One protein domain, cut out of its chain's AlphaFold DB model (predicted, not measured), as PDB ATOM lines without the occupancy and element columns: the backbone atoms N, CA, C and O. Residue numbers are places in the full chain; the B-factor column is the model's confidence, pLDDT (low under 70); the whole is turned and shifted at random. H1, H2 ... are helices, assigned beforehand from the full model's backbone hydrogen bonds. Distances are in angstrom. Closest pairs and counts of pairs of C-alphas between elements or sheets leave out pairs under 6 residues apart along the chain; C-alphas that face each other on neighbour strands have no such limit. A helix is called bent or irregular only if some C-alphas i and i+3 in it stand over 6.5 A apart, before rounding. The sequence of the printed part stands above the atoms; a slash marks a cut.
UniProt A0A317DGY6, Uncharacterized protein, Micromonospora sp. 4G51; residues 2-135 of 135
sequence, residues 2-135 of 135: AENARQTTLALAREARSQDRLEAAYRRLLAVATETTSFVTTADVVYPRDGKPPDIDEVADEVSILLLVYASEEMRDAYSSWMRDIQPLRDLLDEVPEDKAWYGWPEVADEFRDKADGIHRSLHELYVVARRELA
ATOM      1  N   ALA A   2     216.239 327.372 196.209       61.38
ATOM      2  CA  ALA A   2     215.130 327.061 195.288       61.38
ATOM      3  C   ALA A   2     215.527 326.913 193.799       61.38
ATOM      4  O   ALA A   2     215.012 326.033 193.117       61.38
ATOM      5  N   GLU A   3     216.475 327.720 193.305       65.50
ATOM      6  CA  GLU A   3     216.964 327.652 191.912       65.50
ATOM      7  C   GLU A   3     217.657 326.313 191.602       65.50
ATOM      8  O   GLU A   3     217.423 325.701 190.565       65.50
ATOM      9  N   ASN A   4     218.450 325.815 192.556       69.69
ATOM     10  CA  ASN A   4     219.203 324.570 192.416       69.69
ATOM     11  C   ASN A   4     218.254 323.358 192.375       69.69
ATOM     12  O   ASN A   4     218.362 322.515 191.495       69.69
ATOM     13  N   ALA A   5     217.234 323.342 193.245       68.81
ATOM     14  CA  ALA A   5     216.192 322.315 193.230       68.81
ATOM     15  C   ALA A   5     215.408 322.301 191.905       68.81
ATOM     16  O   ALA A   5     215.141 321.237 191.358       68.81
ATOM     17  N   ARG A   6     215.098 323.477 191.342       68.69
ATOM     18  CA  ARG A   6     214.385 323.599 190.061       68.69
ATOM     19  C   ARG A   6     215.210 323.073 188.883       68.69
ATOM     20  O   ARG A   6     214.653 322.413 188.006       68.69
ATOM     21  N   GLN A   7     216.519 323.326 188.875       68.75
ATOM     22  CA  GLN A   7     217.434 322.781 187.869       68.75
ATOM     23  C   GLN A   7     217.566 321.258 187.980       68.75
ATOM     24  O   GLN A   7     217.493 320.576 186.959       68.75
ATOM     25  N   THR A   8     217.659 320.711 189.196       74.44
ATOM     26  CA  THR A   8     217.685 319.257 189.417       74.44
ATOM     27  C   THR A   8     216.387 318.588 188.962       74.44
ATOM     28  O   THR A   8     216.431 317.595 188.244       74.44
ATOM     29  N   THR A   9     215.220 319.151 189.296       73.06
ATOM     30  CA  THR A   9     213.924 318.605 188.852       73.06
ATOM     31  C   THR A   9     213.771 318.643 187.328       73.06
ATOM     32  O   THR A   9     213.249 317.699 186.742       73.06
ATOM     33  N   LEU A  10     214.248 319.701 186.663       74.12
ATOM     34  CA  LEU A  10     214.245 319.795 185.199       74.12
ATOM     35  C   LEU A  10     215.204 318.796 184.538       74.12
ATOM     36  O   LEU A  10     214.871 318.266 183.480       74.12
ATOM     37  N   ALA A  11     216.370 318.544 185.136       69.81
ATOM     38  CA  ALA A  11     217.318 317.544 184.651       69.81
ATOM     39  C   ALA A  11     216.726 316.129 184.749       69.81
ATOM     40  O   ALA A  11     216.655 315.438 183.739       69.81
ATOM     41  N   LEU A  12     216.172 315.769 185.911       71.50
ATOM     42  CA  LEU A  12     215.503 314.480 186.129       71.50
ATOM     43  C   LEU A  12     214.305 314.280 185.187       71.50
ATOM     44  O   LEU A  12     214.116 313.204 184.632       71.50
ATOM     45  N   ALA A  13     213.513 315.328 184.943       68.00
ATOM     46  CA  ALA A  13     212.394 315.258 184.002       68.00
ATOM     47  C   ALA A  13     212.843 315.096 182.536       68.00
ATOM     48  O   ALA A  13     212.099 314.543 181.726       68.00
ATOM     49  N   ARG A  14     214.028 315.599 182.165       71.31
ATOM     50  CA  ARG A  14     214.615 315.378 180.832       71.31
ATOM     51  C   ARG A  14     215.152 313.959 180.693       71.31
ATOM     52  O   ARG A  14     214.916 313.350 179.659       71.31
ATOM     53  N   GLU A  15     215.805 313.458 181.733       75.06
ATOM     54  CA  GLU A  15     216.354 312.104 181.794       75.06
ATOM     55  C   GLU A  15     215.252 311.037 181.722       75.06
ATOM     56  O   GLU A  15     215.312 310.145 180.879       75.06
ATOM     57  N   ALA A  16     214.168 311.210 182.488       70.12
ATOM     58  CA  ALA A  16     212.993 310.339 182.414       70.12
ATOM     59  C   ALA A  16     212.381 310.320 181.001       70.12
ATOM     60  O   ALA A  16     212.127 309.263 180.436       70.12
ATOM     61  N   ARG A  17     212.242 311.491 180.361       74.62
ATOM     62  CA  ARG A  17     211.742 311.572 178.975       74.62
ATOM     63  C   ARG A  17     212.687 310.940 177.954       74.62
ATOM     64  O   ARG A  17     212.210 310.485 176.918       74.62
ATOM     65  N   SER A  18     214.003 310.965 178.176       75.62
ATOM     66  CA  SER A  18     214.943 310.251 177.304       75.62
ATOM     67  C   SER A  18     214.850 308.741 177.488       75.62
ATOM     68  O   SER A  18     214.896 308.035 176.487       75.62
ATOM     69  N   GLN A  19     214.638 308.259 178.715       79.31
ATOM     70  CA  GLN A  19     214.417 306.836 178.978       79.31
ATOM     71  C   GLN A  19     213.119 306.338 178.332       79.31
ATOM     72  O   GLN A  19     213.160 305.354 177.605       79.31
ATOM     73  N   ASP A  20     212.010 307.075 178.465       83.56
ATOM     74  CA  ASP A  20     210.735 306.724 177.815       83.56
ATOM     75  C   ASP A  20     210.875 306.625 176.283       83.56
ATOM     76  O   ASP A  20     210.312 305.740 175.633       83.56
ATOM     77  N   ARG A  21     211.638 307.549 175.679       80.94
ATOM     78  CA  ARG A  21     211.912 307.550 174.233       80.94
ATOM     79  C   ARG A  21     212.806 306.388 173.817       80.94
ATOM     80  O   ARG A  21     212.565 305.804 172.765       80.94
ATOM     81  N   LEU A  22     213.810 306.058 174.627       81.94
ATOM     82  CA  LEU A  22     214.700 304.927 174.381       81.94
ATOM     83  C   LEU A  22     213.939 303.601 174.468       81.94
ATOM     84  O   LEU A  22     214.057 302.766 173.577       81.94
ATOM     85  N   GLU A  23     213.076 303.443 175.473       87.25
ATOM     86  CA  GLU A  23     212.209 302.273 175.618       87.25
ATOM     87  C   GLU A  23     211.262 302.113 174.421       87.25
ATOM     88  O   GLU A  23     211.139 301.019 173.862       87.25
ATOM     89  N   ALA A  24     210.622 303.201 173.983       85.31
ATOM     90  CA  ALA A  24     209.773 303.186 172.793       85.31
ATOM     91  C   ALA A  24     210.564 302.806 171.528       85.31
ATOM     92  O   ALA A  24     210.079 302.008 170.720       85.31
ATOM     93  N   ALA A  25     211.787 303.322 171.380       82.50
ATOM     94  CA  ALA A  25     212.670 302.983 170.270       82.50
ATOM     95  C   ALA A  25     213.080 301.507 170.292       82.50
ATOM     96  O   ALA A  25     213.010 300.853 169.257       82.50
ATOM     97  N   TYR A  26     213.429 300.952 171.457       86.31
ATOM     98  CA  TYR A  26     213.800 299.539 171.583       86.31
ATOM     99  C   TYR A  26     212.629 298.626 171.262       86.31
ATOM    100  O   TYR A  26     212.792 297.649 170.537       86.31
ATOM    101  N   ARG A  27     211.421 298.957 171.723       86.44
ATOM    102  CA  ARG A  27     210.219 298.192 171.367       86.44
ATOM    103  C   ARG A  27     209.953 298.209 169.866       86.44
ATOM    104  O   ARG A  27     209.670 297.158 169.297       86.44
ATOM    105  N   ARG A  28     210.062 299.379 169.227       83.12
ATOM    106  CA  ARG A  28     209.873 299.518 167.776       83.12
ATOM    107  C   ARG A  28     210.942 298.749 167.003       83.12
ATOM    108  O   ARG A  28     210.596 297.996 166.099       83.12
ATOM    109  N   LEU A  29     212.205 298.882 167.405       83.88
ATOM    110  CA  LEU A  29     213.326 298.137 166.841       83.88
ATOM    111  C   LEU A  29     213.093 296.629 166.931       83.88
ATOM    112  O   LEU A  29     213.191 295.942 165.926       83.88
ATOM    113  N   LEU A  30     212.767 296.113 168.117       86.38
ATOM    114  CA  LEU A  30     212.570 294.679 168.328       86.38
ATOM    115  C   LEU A  30     211.373 294.139 167.542       86.38
ATOM    116  O   LEU A  30     211.445 293.020 167.038       86.38
ATOM    117  N   ALA A  31     210.291 294.912 167.412       85.00
ATOM    118  CA  ALA A  31     209.148 294.529 166.587       85.00
ATOM    119  C   ALA A  31     209.555 294.378 165.115       85.00
ATOM    120  O   ALA A  31     209.297 293.339 164.515       85.00
ATOM    121  N   VAL A  32     210.268 295.366 164.575       81.12
ATOM    122  CA  VAL A  32     210.735 295.380 163.181       81.12
ATOM    123  C   VAL A  32     211.779 294.300 162.947       81.12
ATOM    124  O   VAL A  32     211.721 293.591 161.946       81.12
ATOM    125  N   ALA A  33     212.698 294.111 163.892       82.81
ATOM    126  CA  ALA A  33     213.705 293.070 163.806       82.81
ATOM    127  C   ALA A  33     213.069 291.675 163.807       82.81
ATOM    128  O   ALA A  33     213.426 290.832 162.992       82.81
ATOM    129  N   THR A  34     212.061 291.458 164.657       83.56
ATOM    130  CA  THR A  34     211.294 290.206 164.696       83.56
ATOM    131  C   THR A  34     210.515 289.986 163.404       83.56
ATOM    132  O   THR A  34     210.556 288.888 162.857       83.56
ATOM    133  N   GLU A  35     209.818 291.009 162.908       81.25
ATOM    134  CA  GLU A  35     209.036 290.932 161.673       81.25
ATOM    135  C   GLU A  35     209.933 290.645 160.469       81.25
ATOM    136  O   GLU A  35     209.639 289.748 159.685       81.25
ATOM    137  N   THR A  36     211.075 291.326 160.374       76.50
ATOM    138  CA  THR A  36     212.041 291.115 159.294       76.50
ATOM    139  C   THR A  36     212.669 289.731 159.387       76.50
ATOM    140  O   THR A  36     212.701 289.008 158.398       76.50
ATOM    141  N   THR A  37     213.128 289.316 160.572       78.88
ATOM    142  CA  THR A  37     213.657 287.964 160.760       78.88
ATOM    143  C   THR A  37     212.605 286.923 160.400       78.88
ATOM    144  O   THR A  37     212.924 285.998 159.670       78.88
ATOM    145  N   SER A  38     211.352 287.087 160.833       77.38
ATOM    146  CA  SER A  38     210.266 286.174 160.474       77.38
ATOM    147  C   SER A  38     210.000 286.167 158.972       77.38
ATOM    148  O   SER A  38     209.828 285.096 158.405       77.38
ATOM    149  N   PHE A  39     209.959 287.329 158.318       73.00
ATOM    150  CA  PHE A  39     209.770 287.433 156.872       73.00
ATOM    151  C   PHE A  39     210.858 286.659 156.131       73.00
ATOM    152  O   PHE A  39     210.556 285.822 155.288       73.00
ATOM    153  N   VAL A  40     212.117 286.888 156.501       68.81
ATOM    154  CA  VAL A  40     213.269 286.277 155.844       68.81
ATOM    155  C   VAL A  40     213.345 284.777 156.147       68.81
ATOM    156  O   VAL A  40     213.469 283.985 155.228       68.81
ATOM    157  N   THR A  41     213.188 284.327 157.392       69.88
ATOM    158  CA  THR A  41     213.312 282.889 157.701       69.88
ATOM    159  C   THR A  41     212.095 282.055 157.316       69.88
ATOM    160  O   THR A  41     212.203 280.838 157.223       69.88
ATOM    161  N   THR A  42     210.949 282.688 157.055       66.31
ATOM    162  CA  THR A  42     209.768 282.025 156.477       66.31
ATOM    163  C   THR A  42     209.625 282.259 154.978       66.31
ATOM    164  O   THR A  42     208.636 281.811 154.395       66.31
ATOM    165  N   ALA A  43     210.617 282.886 154.331       60.69
ATOM    166  CA  ALA A  43     210.716 282.998 152.876       60.69
ATOM    167  C   ALA A  43     211.056 281.644 152.219       60.69
ATOM    168  O   ALA A  43     211.835 281.554 151.278       60.69
ATOM    169  N   ASP A  44     210.434 280.571 152.695       52.00
ATOM    170  CA  ASP A  44     210.370 279.304 152.006       52.00
ATOM    171  C   ASP A  44     209.187 279.382 151.024       52.00
ATOM    172  O   ASP A  44     208.015 279.243 151.373       52.00
ATOM    173  N   VAL A  45     209.504 279.544 149.738       50.16
ATOM    174  CA  VAL A  45     208.758 278.915 148.635       50.16
ATOM    175  C   VAL A  45     207.471 279.579 148.080       50.16
ATOM    176  O   VAL A  45     207.235 279.414 146.881       50.16
ATOM    177  N   VAL A  46     206.628 280.312 148.816       41.16
ATOM    178  CA  VAL A  46     205.284 280.718 148.294       41.16
ATOM    179  C   VAL A  46     204.920 282.180 148.554       41.16
ATOM    180  O   VAL A  46     203.890 282.471 149.156       41.16
ATOM    181  N   TYR A  47     205.711 283.121 148.053       43.78
ATOM    182  CA  TYR A  47     205.232 284.498 147.936       43.78
ATOM    183  C   TYR A  47     205.238 284.926 146.467       43.78
ATOM    184  O   TYR A  47     206.298 285.262 145.945       43.78
ATOM    185  N   PRO A  48     204.078 284.966 145.774       44.56
ATOM    186  CA  PRO A  48     203.877 286.085 144.857       44.56
ATOM    187  C   PRO A  48     204.125 287.351 145.690       44.56
ATOM    188  O   PRO A  48     203.588 287.446 146.797       44.56
ATOM    189  N   ARG A  49     205.006 288.259 145.247       51.09
ATOM    190  CA  ARG A  49     205.333 289.496 145.983       51.09
ATOM    191  C   ARG A  49     204.119 290.446 146.055       51.09
ATOM    192  O   ARG A  49     204.128 291.527 145.486       51.09
ATOM    193  N   ASP A  50     203.072 290.067 146.776       47.41
ATOM    194  CA  ASP A  50     201.997 290.973 147.183       47.41
ATOM    195  C   ASP A  50     202.388 291.702 148.484       47.41
ATOM    196  O   ASP A  50     201.889 292.791 148.772       47.41
ATOM    197  N   GLY A  51     203.313 291.124 149.261       51.66
ATOM    198  CA  GLY A  51     203.942 291.747 150.421       51.66
ATOM    199  C   GLY A  51     205.345 292.231 150.078       51.66
ATOM    200  O   GLY A  51     206.215 291.428 149.738       51.66
ATOM    201  N   LYS A  52     205.581 293.541 150.177       51.72
ATOM    202  CA  LYS A  52     206.948 294.071 150.231       51.72
ATOM    203  C   LYS A  52     207.618 293.552 151.516       51.72
ATOM    204  O   LYS A  52     206.912 293.439 152.522       51.72
ATOM    205  N   PRO A  53     208.934 293.264 151.510       51.66
ATOM    206  CA  PRO A  53     209.669 293.075 152.754       51.66
ATOM    207  C   PRO A  53     209.355 294.234 153.715       51.66
ATOM    208  O   PRO A  53     209.170 295.359 153.233       51.66
ATOM    209  N   PRO A  54     209.289 294.000 155.038       53.53
ATOM    210  CA  PRO A  54     209.185 295.084 156.004       53.53
ATOM    211  C   PRO A  54     210.284 296.106 155.717       53.53
ATOM    212  O   PRO A  54     211.455 295.738 155.587       53.53
ATOM    213  N   ASP A  55     209.906 297.372 155.565       56.75
ATOM    214  CA  ASP A  55     210.857 298.432 155.259       56.75
ATOM    215  C   ASP A  55     211.666 298.753 156.526       56.75
ATOM    216  O   ASP A  55     211.260 299.540 157.385       56.75
ATOM    217  N   ILE A  56     212.802 298.068 156.687       50.59
ATOM    218  CA  ILE A  56     213.761 298.322 157.772       50.59
ATOM    219  C   ILE A  56     214.295 299.757 157.667       50.59
ATOM    220  O   ILE A  56     214.633 300.361 158.689       50.59
ATOM    221  N   ASP A  57     214.325 300.322 156.456       52.75
ATOM    222  CA  ASP A  57     214.911 301.627 156.185       52.75
ATOM    223  C   ASP A  57     213.984 302.762 156.691       52.75
ATOM    224  O   ASP A  57     214.474 303.779 157.178       52.75
ATOM    225  N   GLU A  58     212.655 302.564 156.743       50.06
ATOM    226  CA  GLU A  58     211.706 303.518 157.367       50.06
ATOM    227  C   GLU A  58     211.795 303.580 158.904       50.06
ATOM    228  O   GLU A  58     211.416 304.574 159.536       50.06
ATOM    229  N   VAL A  59     212.288 302.519 159.540       52.09
ATOM    230  CA  VAL A  59     212.500 302.466 160.997       52.09
ATOM    231  C   VAL A  59     213.888 303.009 161.345       52.09
ATOM    232  O   VAL A  59     214.114 303.459 162.472       52.09
ATOM    233  N   ALA A  60     214.797 303.019 160.366       56.12
ATOM    234  CA  ALA A  60     216.217 303.229 160.556       56.12
ATOM    235  C   ALA A  60     216.574 304.632 161.036       56.12
ATOM    236  O   ALA A  60     217.397 304.723 161.933       56.12
ATOM    237  N   ASP A  61     215.992 305.722 160.539       61.09
ATOM    238  CA  ASP A  61     216.544 307.047 160.873       61.09
ATOM    239  C   ASP A  61     216.336 307.427 162.347       61.09
ATOM    240  O   ASP A  61     217.283 307.774 163.055       61.09
ATOM    241  N   GLU A  62     215.106 307.315 162.854       63.44
ATOM    242  CA  GLU A  62     214.803 307.686 164.241       63.44
ATOM    243  C   GLU A  62     215.402 306.685 165.240       63.44
ATOM    244  O   GLU A  62     215.973 307.087 166.258       63.44
ATOM    245  N   VAL A  63     215.338 305.383 164.936       66.06
ATOM    246  CA  VAL A  63     215.911 304.339 165.796       66.06
ATOM    247  C   VAL A  63     217.435 304.387 165.765       66.06
ATOM    248  O   VAL A  63     218.047 304.312 166.826       66.06
ATOM    249  N   SER A  64     218.067 304.598 164.608       67.31
ATOM    250  CA  SER A  64     219.532 304.700 164.514       67.31
ATOM    251  C   SER A  64     220.052 305.940 165.230       67.31
ATOM    252  O   SER A  64     221.062 305.849 165.921       67.31
ATOM    253  N   ILE A  65     219.363 307.086 165.144       69.19
ATOM    254  CA  ILE A  65     219.741 308.285 165.909       69.19
ATOM    255  C   ILE A  65     219.617 308.025 167.415       69.19
ATOM    256  O   ILE A  65     220.525 308.368 168.172       69.19
ATOM    257  N   LEU A  66     218.526 307.402 167.869       70.25
ATOM    258  CA  LEU A  66     218.337 307.107 169.291       70.25
ATOM    259  C   LEU A  66     219.338 306.063 169.803       70.25
ATOM    260  O   LEU A  66     219.881 306.241 170.892       70.25
ATOM    261  N   LEU A  67     219.663 305.045 169.001       71.88
ATOM    262  CA  LEU A  67     220.724 304.082 169.304       71.88
ATOM    263  C   LEU A  67     222.096 304.764 169.381       71.88
ATOM    264  O   LEU A  67     222.850 304.531 170.319       71.88
ATOM    265  N   LEU A  68     222.424 305.644 168.434       73.19
ATOM    266  CA  LEU A  68     223.707 306.350 168.409       73.19
ATOM    267  C   LEU A  68     223.901 307.280 169.609       73.19
ATOM    268  O   LEU A  68     225.026 307.430 170.085       73.19
ATOM    269  N   VAL A  69     222.830 307.930 170.066       74.38
ATOM    270  CA  VAL A  69     222.908 308.976 171.093       74.38
ATOM    271  C   VAL A  69     222.702 308.430 172.506       74.38
ATOM    272  O   VAL A  69     223.312 308.952 173.440       74.38
ATOM    273  N   TYR A  70     221.853 307.414 172.682       78.19
ATOM    274  CA  TYR A  70     221.371 307.004 174.006       78.19
ATOM    275  C   TYR A  70     221.600 305.531 174.353       78.19
ATOM    276  O   TYR A  70     221.549 305.205 175.538       78.19
ATOM    277  N   ALA A  71     221.857 304.653 173.380       82.00
ATOM    278  CA  ALA A  71     222.099 303.241 173.668       82.00
ATOM    279  C   ALA A  71     223.533 302.986 174.147       82.00
ATOM    280  O   ALA A  71     224.467 303.728 173.812       82.00
ATOM    281  N   SER A  72     223.734 301.902 174.901       88.75
ATOM    282  CA  SER A  72     225.088 301.489 175.266       88.75
ATOM    283  C   SER A  72     225.886 301.018 174.043       88.75
ATOM    284  O   SER A  72     225.385 300.899 172.922       88.75
ATOM    285  N   GLU A  73     227.184 300.794 174.235       90.12
ATOM    286  CA  GLU A  73     228.025 300.140 173.227       90.12
ATOM    287  C   GLU A  73     227.557 298.702 172.946       90.12
ATOM    288  O   GLU A  73     227.415 298.341 171.783       90.12
ATOM    289  N   GLU A  74     227.174 297.940 173.979       92.44
ATOM    290  CA  GLU A  74     226.686 296.556 173.845       92.44
ATOM    291  C   GLU A  74     225.429 296.483 172.961       92.44
ATOM    292  O   GLU A  74     225.326 295.623 172.088       92.44
ATOM    293  N   MET A  75     224.486 297.417 173.122       90.69
ATOM    294  CA  MET A  75     223.270 297.453 172.297       90.69
ATOM    295  C   MET A  75     223.553 297.868 170.852       90.69
ATOM    296  O   MET A  75     222.950 297.330 169.921       90.69
ATOM    297  N   ARG A  76     224.489 298.800 170.644       87.94
ATOM    298  CA  ARG A  76     224.926 299.192 169.296       87.94
ATOM    299  C   ARG A  76     225.624 298.038 168.578       87.94
ATOM    300  O   ARG A  76     225.371 297.834 167.388       87.94
ATOM    301  N   ASP A  77     226.429 297.262 169.294       90.81
ATOM    302  CA  ASP A  77     227.092 296.074 168.762       90.81
ATOM    303  C   ASP A  77     226.083 294.973 168.425       90.81
ATOM    304  O   ASP A  77     226.127 294.425 167.322       90.81
ATOM    305  N   ALA A  78     225.119 294.703 169.312       90.75
ATOM    306  CA  ALA A  78     224.065 293.719 169.069       90.75
ATOM    307  C   ALA A  78     223.193 294.091 167.854       90.75
ATOM    308  O   ALA A  78     222.926 293.244 166.999       90.75
ATOM    309  N   TYR A  79     222.807 295.365 167.724       87.75
ATOM    310  CA  TYR A  79     222.067 295.857 166.555       87.75
ATOM    311  C   TYR A  79     222.889 295.737 165.268       87.75
ATOM    312  O   TYR A  79     222.390 295.249 164.255       87.75
ATOM    313  N   SER A  80     224.167 296.124 165.311       87.19
ATOM    314  CA  SER A  80     225.071 296.026 164.159       87.19
ATOM    315  C   SER A  80     225.321 294.575 163.741       87.19
ATOM    316  O   SER A  80     225.471 294.299 162.553       87.19
ATOM    317  N   SER A  81     225.363 293.651 164.703       90.69
ATOM    318  CA  SER A  81     225.473 292.210 164.465       90.69
ATOM    319  C   SER A  81     224.238 291.685 163.730       90.69
ATOM    320  O   SER A  81     224.363 291.103 162.655       90.69
ATOM    321  N   TRP A  82     223.037 292.001 164.228       90.19
ATOM    322  CA  TRP A  82     221.781 291.625 163.573       90.19
ATOM    323  C   TRP A  82     221.651 292.218 162.158       90.19
ATOM    324  O   TRP A  82     221.323 291.497 161.216       90.19
ATOM    325  N   MET A  83     221.999 293.498 161.976       85.69
ATOM    326  CA  MET A  83     222.019 294.141 160.654       85.69
ATOM    327  C   MET A  83     222.997 293.464 159.683       85.69
ATOM    328  O   MET A  83     222.695 293.304 158.500       85.69
ATOM    329  N   ARG A  84     224.173 293.045 160.168       87.94
ATOM    330  CA  ARG A  84     225.177 292.345 159.354       87.94
ATOM    331  C   ARG A  84     224.692 290.976 158.891       87.94
ATOM    332  O   ARG A  84     225.022 290.586 157.776       87.94
ATOM    333  N   ASP A  85     223.934 290.270 159.722       86.81
ATOM    334  CA  ASP A  85     223.400 288.956 159.368       86.81
ATOM    335  C   ASP A  85     222.202 289.063 158.409       86.81
ATOM    336  O   ASP A  85     222.027 288.197 157.554       86.81
ATOM    337  N   ILE A  86     221.396 290.132 158.503       82.19
ATOM    338  CA  ILE A  86     220.199 290.295 157.665       82.19
ATOM    339  C   ILE A  86     220.475 290.893 156.287       82.19
ATOM    340  O   ILE A  86     219.791 290.532 155.329       82.19
ATOM    341  N   GLN A  87     221.480 291.766 156.159       81.75
ATOM    342  CA  GLN A  87     221.783 292.435 154.891       81.75
ATOM    343  C   GLN A  87     222.048 291.448 153.737       81.75
ATOM    344  O   GLN A  87     221.407 291.589 152.701       81.75
ATOM    345  N   PRO A  88     222.870 290.392 153.900       80.12
ATOM    346  CA  PRO A  88     223.116 289.431 152.827       80.12
ATOM    347  C   PRO A  88     221.860 288.677 152.373       80.12
ATOM    348  O   PRO A  88     221.771 288.279 151.216       80.12
ATOM    349  N   LEU A  89     220.892 288.456 153.269       75.94
ATOM    350  CA  LEU A  89     219.624 287.819 152.911       75.94
ATOM    351  C   LEU A  89     218.688 288.784 152.176       75.94
ATOM    352  O   LEU A  89     217.975 288.346 151.278       75.94
ATOM    353  N   ARG A  90     218.718 290.084 152.510       74.25
ATOM    354  CA  ARG A  90     218.036 291.129 151.726       74.25
ATOM    355  C   ARG A  90     218.602 291.197 150.312       74.25
ATOM    356  O   ARG A  90     217.829 291.145 149.364       74.25
ATOM    357  N   ASP A  91     219.927 291.235 150.190       77.69
ATOM    358  CA  ASP A  91     220.607 291.308 148.895       77.69
ATOM    359  C   ASP A  91     220.216 290.106 148.011       77.69
ATOM    360  O   ASP A  91     219.831 290.278 146.857       77.69
ATOM    361  N   LEU A  92     220.195 288.893 148.582       74.50
ATOM    362  CA  LEU A  92     219.714 287.697 147.882       74.50
ATOM    363  C   LEU A  92     218.237 287.793 147.478       74.50
ATOM    364  O   LEU A  92     217.876 287.389 146.377       74.50
ATOM    365  N   LEU A  93     217.367 288.316 148.348       70.00
ATOM    366  CA  LEU A  93     215.946 288.503 148.033       70.00
ATOM    367  C   LEU A  93     215.736 289.509 146.894       70.00
ATOM    368  O   LEU A  93     214.839 289.302 146.076       70.00
ATOM    369  N   ASP A  94     216.553 290.560 146.826       72.12
ATOM    370  CA  ASP A  94     216.504 291.588 145.781       72.12
ATOM    371  C   ASP A  94     216.988 291.070 144.421       72.12
ATOM    372  O   ASP A  94     216.451 291.464 143.382       72.12
ATOM    373  N   GLU A  95     217.952 290.147 144.412       71.50
ATOM    374  CA  GLU A  95     218.425 289.479 143.195       71.50
ATOM    375  C   GLU A  95     217.393 288.501 142.607       71.50
ATOM    376  O   GLU A  95     217.411 288.226 141.400       71.50
ATOM    377  N   VAL A  96     216.467 287.989 143.426       64.50
ATOM    378  CA  VAL A  96     215.446 287.033 142.983       64.50
ATOM    379  C   VAL A  96     214.249 287.756 142.340       64.50
ATOM    380  O   VAL A  96     213.594 288.573 142.993       64.50
ATOM    381  N   PRO A  97     213.887 287.423 141.080       63.25
ATOM    382  CA  PRO A  97     212.715 287.987 140.412       63.25
ATOM    383  C   PRO A  97     211.411 287.753 141.189       63.25
ATOM    384  O   PRO A  97     211.166 286.654 141.686       63.25
ATOM    385  N   GLU A  98     210.548 288.774 141.233       60.94
ATOM    386  CA  GLU A  98     209.288 288.786 142.001       60.94
ATOM    387  C   GLU A  98     208.303 287.664 141.628       60.94
ATOM    388  O   GLU A  98     207.408 287.326 142.401       60.94
ATOM    389  N   ASP A  99     208.452 287.114 140.422       52.94
ATOM    390  CA  ASP A  99     207.540 286.189 139.758       52.94
ATOM    391  C   ASP A  99     207.988 284.718 139.815       52.94
ATOM    392  O   ASP A  99     207.318 283.850 139.246       52.94
ATOM    393  N   LYS A 100     209.108 284.402 140.483       49.62
ATOM    394  CA  LYS A 100     209.681 283.047 140.482       49.62
ATOM    395  C   LYS A 100     209.624 282.347 141.836       49.62
ATOM    396  O   LYS A 100     210.127 282.828 142.845       49.62
ATOM    397  N   ALA A 101     209.103 281.118 141.814       51.53
ATOM    398  CA  ALA A 101     209.269 280.162 142.900       51.53
ATOM    399  C   ALA A 101     210.734 279.695 142.956       51.53
ATOM    400  O   ALA A 101     211.302 279.266 141.948       51.53
ATOM    401  N   TRP A 102     211.327 279.733 144.150       52.66
ATOM    402  CA  TRP A 102     212.745 279.448 144.414       52.66
ATOM    403  C   TRP A 102     213.197 278.031 144.007       52.66
ATOM    404  O   TRP A 102     214.389 277.762 143.889       52.66
ATOM    405  N   TYR A 103     212.260 277.130 143.698       46.22
ATOM    406  CA  TYR A 103     212.511 275.755 143.249       46.22
ATOM    407  C   TYR A 103     213.340 275.605 141.961       46.22
ATOM    408  O   TYR A 103     213.744 274.491 141.634       46.22
ATOM    409  N   GLY A 104     213.592 276.686 141.218       55.88
ATOM    410  CA  GLY A 104     214.483 276.656 140.053       55.88
ATOM    411  C   GLY A 104     215.968 276.896 140.358       55.88
ATOM    412  O   GLY A 104     216.761 276.804 139.427       55.88
ATOM    413  N   TRP A 105     216.321 277.273 141.598       66.88
ATOM    414  CA  TRP A 105     217.644 277.800 141.978       66.88
ATOM    415  C   TRP A 105     218.112 277.190 143.315       66.88
ATOM    416  O   TRP A 105     218.141 277.878 144.340       66.88
ATOM    417  N   PRO A 106     218.422 275.881 143.347       70.25
ATOM    418  CA  PRO A 106     218.804 275.184 144.575       70.25
ATOM    419  C   PRO A 106     220.037 275.795 145.257       70.25
ATOM    420  O   PRO A 106     220.088 275.825 146.481       70.25
ATOM    421  N   GLU A 107     220.971 276.360 144.491       74.56
ATOM    422  CA  GLU A 107     222.167 277.023 145.017       74.56
ATOM    423  C   GLU A 107     221.820 278.275 145.839       74.56
ATOM    424  O   GLU A 107     222.387 278.483 146.909       74.56
ATOM    425  N   VAL A 108     220.841 279.069 145.388       71.12
ATOM    426  CA  VAL A 108     220.352 280.255 146.116       71.12
ATOM    427  C   VAL A 108     219.588 279.838 147.368       71.12
ATOM    428  O   VAL A 108     219.730 280.458 148.415       71.12
ATOM    429  N   ALA A 109     218.802 278.761 147.289       71.12
ATOM    430  CA  ALA A 109     218.068 278.242 148.439       71.12
ATOM    431  C   ALA A 109     218.998 277.681 149.531       71.12
ATOM    432  O   ALA A 109     218.700 277.823 150.718       71.12
ATOM    433  N   ASP A 110     220.101 277.035 149.148       77.00
ATOM    434  CA  ASP A 110     221.118 276.564 150.091       77.00
ATOM    435  C   ASP A 110     221.899 277.744 150.689       77.00
ATOM    436  O   ASP A 110     222.030 277.826 151.908       77.00
ATOM    437  N   GLU A 111     222.316 278.714 149.868       77.31
ATOM    438  CA  GLU A 111     222.997 279.923 150.350       77.31
ATOM    439  C   GLU A 111     222.118 280.745 151.312       77.31
ATOM    440  O   GLU A 111     222.600 281.289 152.311       77.31
ATOM    441  N   PHE A 112     220.815 280.808 151.045       75.75
ATOM    442  CA  PHE A 112     219.850 281.471 151.910       75.75
ATOM    443  C   PHE A 112     219.685 280.755 153.252       75.75
ATOM    444  O   PHE A 112     219.728 281.403 154.296       75.75
ATOM    445  N   ARG A 113     219.547 279.421 153.249       75.94
ATOM    446  CA  ARG A 113     219.464 278.624 154.485       75.94
ATOM    447  C   ARG A 113     220.723 278.778 155.341       75.94
ATOM    448  O   ARG A 113     220.605 279.058 156.532       75.94
ATOM    449  N   ASP A 114     221.903 278.708 154.727       80.56
ATOM    450  CA  ASP A 114     223.188 278.881 155.417       80.56
ATOM    451  C   ASP A 114     223.303 280.253 156.109       80.56
ATOM    452  O   ASP A 114     223.846 280.366 157.210       80.56
ATOM    453  N   LYS A 115     222.775 281.311 155.484       78.38
ATOM    454  CA  LYS A 115     222.776 282.670 156.051       78.38
ATOM    455  C   LYS A 115     221.652 282.889 157.078       78.38
ATOM    456  O   LYS A 115     221.857 283.623 158.045       78.38
ATOM    457  N   ALA A 116     220.495 282.243 156.922       76.56
ATOM    458  CA  ALA A 116     219.351 282.368 157.832       76.56
ATOM    459  C   ALA A 116     219.643 281.841 159.250       76.56
ATOM    460  O   ALA A 116     219.161 282.415 160.233       76.56
ATOM    461  N   ASP A 117     220.490 280.815 159.377       77.31
ATOM    462  CA  ASP A 117     220.879 280.223 160.667       77.31
ATOM    463  C   ASP A 117     221.550 281.227 161.630       77.31
ATOM    464  O   ASP A 117     221.461 281.088 162.857       77.31
ATOM    465  N   GLY A 118     222.217 282.259 161.099       82.19
ATOM    466  CA  GLY A 118     222.866 283.309 161.891       82.19
ATOM    467  C   GLY A 118     221.880 284.292 162.529       82.19
ATOM    468  O   GLY A 118     222.052 284.685 163.685       82.19
ATOM    469  N   ILE A 119     220.793 284.616 161.828       85.56
ATOM    470  CA  ILE A 119     219.890 285.717 162.196       85.56
ATOM    471  C   ILE A 119     219.129 285.450 163.484       85.56
ATOM    472  O   ILE A 119     218.953 286.348 164.305       85.56
ATOM    473  N   HIS A 120     218.669 284.218 163.704       85.50
ATOM    474  CA  HIS A 120     217.960 283.895 164.942       85.50
ATOM    475  C   HIS A 120     218.845 284.092 166.179       85.50
ATOM    476  O   HIS A 120     218.348 284.461 167.246       85.50
ATOM    477  N   ARG A 121     220.161 283.889 166.035       90.50
ATOM    478  CA  ARG A 121     221.130 284.091 167.112       90.50
ATOM    479  C   ARG A 121     221.340 285.574 167.398       90.50
ATOM    480  O   ARG A 121     221.236 285.968 168.556       90.50
ATOM    481  N   SER A 122     221.582 286.386 166.371       91.38
ATOM    482  CA  SER A 122     221.781 287.828 166.544       91.38
ATOM    483  C   SER A 122     220.501 288.553 166.965       91.38
ATOM    484  O   SER A 122     220.563 289.443 167.810       91.38
ATOM    485  N   LEU A 123     219.319 288.114 166.507       90.94
ATOM    486  CA  LEU A 123     218.033 288.605 167.022       90.94
ATOM    487  C   LEU A 123     217.865 288.284 168.515       90.94
ATOM    488  O   LEU A 123     217.407 289.125 169.291       90.94
ATOM    489  N   HIS A 124     218.224 287.066 168.933       92.81
ATOM    490  CA  HIS A 124     218.154 286.683 170.340       92.81
ATOM    491  C   HIS A 124     219.093 287.533 171.206       92.81
ATOM    492  O   HIS A 124     218.687 288.005 172.267       92.81
ATOM    493  N   GLU A 125     220.323 287.757 170.745       94.00
ATOM    494  CA  GLU A 125     221.293 288.619 171.421       94.00
ATOM    495  C   GLU A 125     220.780 290.059 171.545       94.00
ATOM    496  O   GLU A 125     220.758 290.602 172.651       94.00
ATOM    497  N   LEU A 126     220.241 290.627 170.459       92.12
ATOM    498  CA  LEU A 126     219.604 291.944 170.458       92.12
ATOM    499  C   LEU A 126     218.482 292.043 171.504       92.12
ATOM    500  O   LEU A 126     218.415 293.016 172.254       92.12
ATOM    501  N   TYR A 127     217.631 291.018 171.613       92.94
ATOM    502  CA  TYR A 127     216.568 290.970 172.620       92.94
ATOM    503  C   TYR A 127     217.114 290.911 174.054       92.94
ATOM    504  O   TYR A 127     216.596 291.583 174.950       92.94
ATOM    505  N   VAL A 128     218.149 290.102 174.291       95.06
ATOM    506  CA  VAL A 128     218.769 289.955 175.616       95.06
ATOM    507  C   VAL A 128     219.385 291.273 176.077       95.06
ATOM    508  O   VAL A 128     219.146 291.672 177.218       95.06
ATOM    509  N   VAL A 129     220.132 291.955 175.206       93.56
ATOM    510  CA  VAL A 129     220.774 293.236 175.528       93.56
ATOM    511  C   VAL A 129     219.728 294.327 175.749       93.56
ATOM    512  O   VAL A 129     219.733 294.965 176.801       93.56
ATOM    513  N   ALA A 130     218.752 294.460 174.843       89.69
ATOM    514  CA  ALA A 130     217.668 295.429 174.990       89.69
ATOM    515  C   ALA A 130     216.911 295.240 176.313       89.69
ATOM    516  O   ALA A 130     216.599 296.204 177.006       89.69
ATOM    517  N   ARG A 131     216.650 293.991 176.717       90.44
ATOM    518  CA  ARG A 131     215.978 293.702 177.988       90.44
ATOM    519  C   ARG A 131     216.822 294.070 179.210       90.44
ATOM    520  O   ARG A 131     216.243 294.453 180.219       90.44
ATOM    521  N   ARG A 132     218.149 293.922 179.151       91.25
ATOM    522  CA  ARG A 132     219.048 294.306 180.254       91.25
ATOM    523  C   ARG A 132     219.101 295.815 180.444       91.25
ATOM    524  O   ARG A 132     219.139 296.259 181.580       91.25
ATOM    525  N   GLU A 133     219.089 296.582 179.359       86.94
ATOM    526  CA  GLU A 133     219.114 298.047 179.432       86.94
ATOM    527  C   GLU A 133     217.792 298.670 179.892       86.94
ATOM    528  O   GLU A 133     217.787 299.788 180.401       86.94
ATOM    529  N   LEU A 134     216.677 297.959 179.712       82.31
ATOM    530  CA  LEU A 134     215.340 298.401 180.125       82.31
ATOM    531  C   LEU A 134     214.922 297.904 181.523       82.31
ATOM    532  O   LEU A 134     213.794 298.175 181.937       82.31
ATOM    533  N   ALA A 135     215.770 297.132 182.211       79.12
ATOM    534  CA  ALA A 135     215.501 296.559 183.536       79.12
ATOM    535  C   ALA A 135     216.012 297.460 184.667       79.12
ATOM    536  O   ALA A 135     215.298 297.548 185.692       79.12
TER     537      ALA A 135
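What this domain is: This is residues 2 to 135 of the 135 residues of an uncharacterized protein of Micromonospora sp. 4G51 (UniProt A0A317DGY6). What shape is this? H1, H2, H3a and H4 form a loose up-and-down bundle, each running against the one before, and residues 2 to 17 of H1 stick out as a long arm. How large? The printed part has 134 residues with four named helices, H1 to H4, is all helix and loose, with radius of gyration of the C-alphas 19.1 A, and spans 75 by 26 by 18 A.

Where its parts are: Where are the helices? H1, residues 2 to 41, runs 58.0 A from C-alpha 2 at (215.130, 327.061, 195.288). H2 is residues 56 to 70; H4, residues 106 to 133, runs 41.7 A to C-alpha 133 at (219.114, 298.047, 179.432). Is any bent? H3, residues 73 to 95, assigned as one helix by its hydrogen bonds, is bent, with C-alphas 85 and 88 6.6 A apart: arms H3a, 73 to 85, and H3b, 88 to 95.

How they stand to each other: What touches H1? Its residues 18 to 36 touch H2 in a hairpin, the C-alphas of Ala 25 and Val 63 closest at 5.7 A. What of H4? It touches H3a, the C-alphas of Ser 122 and Trp 82 closest at 4.8 A, at a shallow tilt of 15 degrees, opposite ways. Are the backbones complete? Each O i to N i+4 pair is within hydrogen-bond range in H1, H3a and H3b, 9 of 11 in H2 and 20 of 24 in H4.

The domain as a whole: Is there a cut? The printed part has no cut; the link from H1 to H2, 14 residues, is long. Where is confidence low? Residues under 70 include 40 to 65.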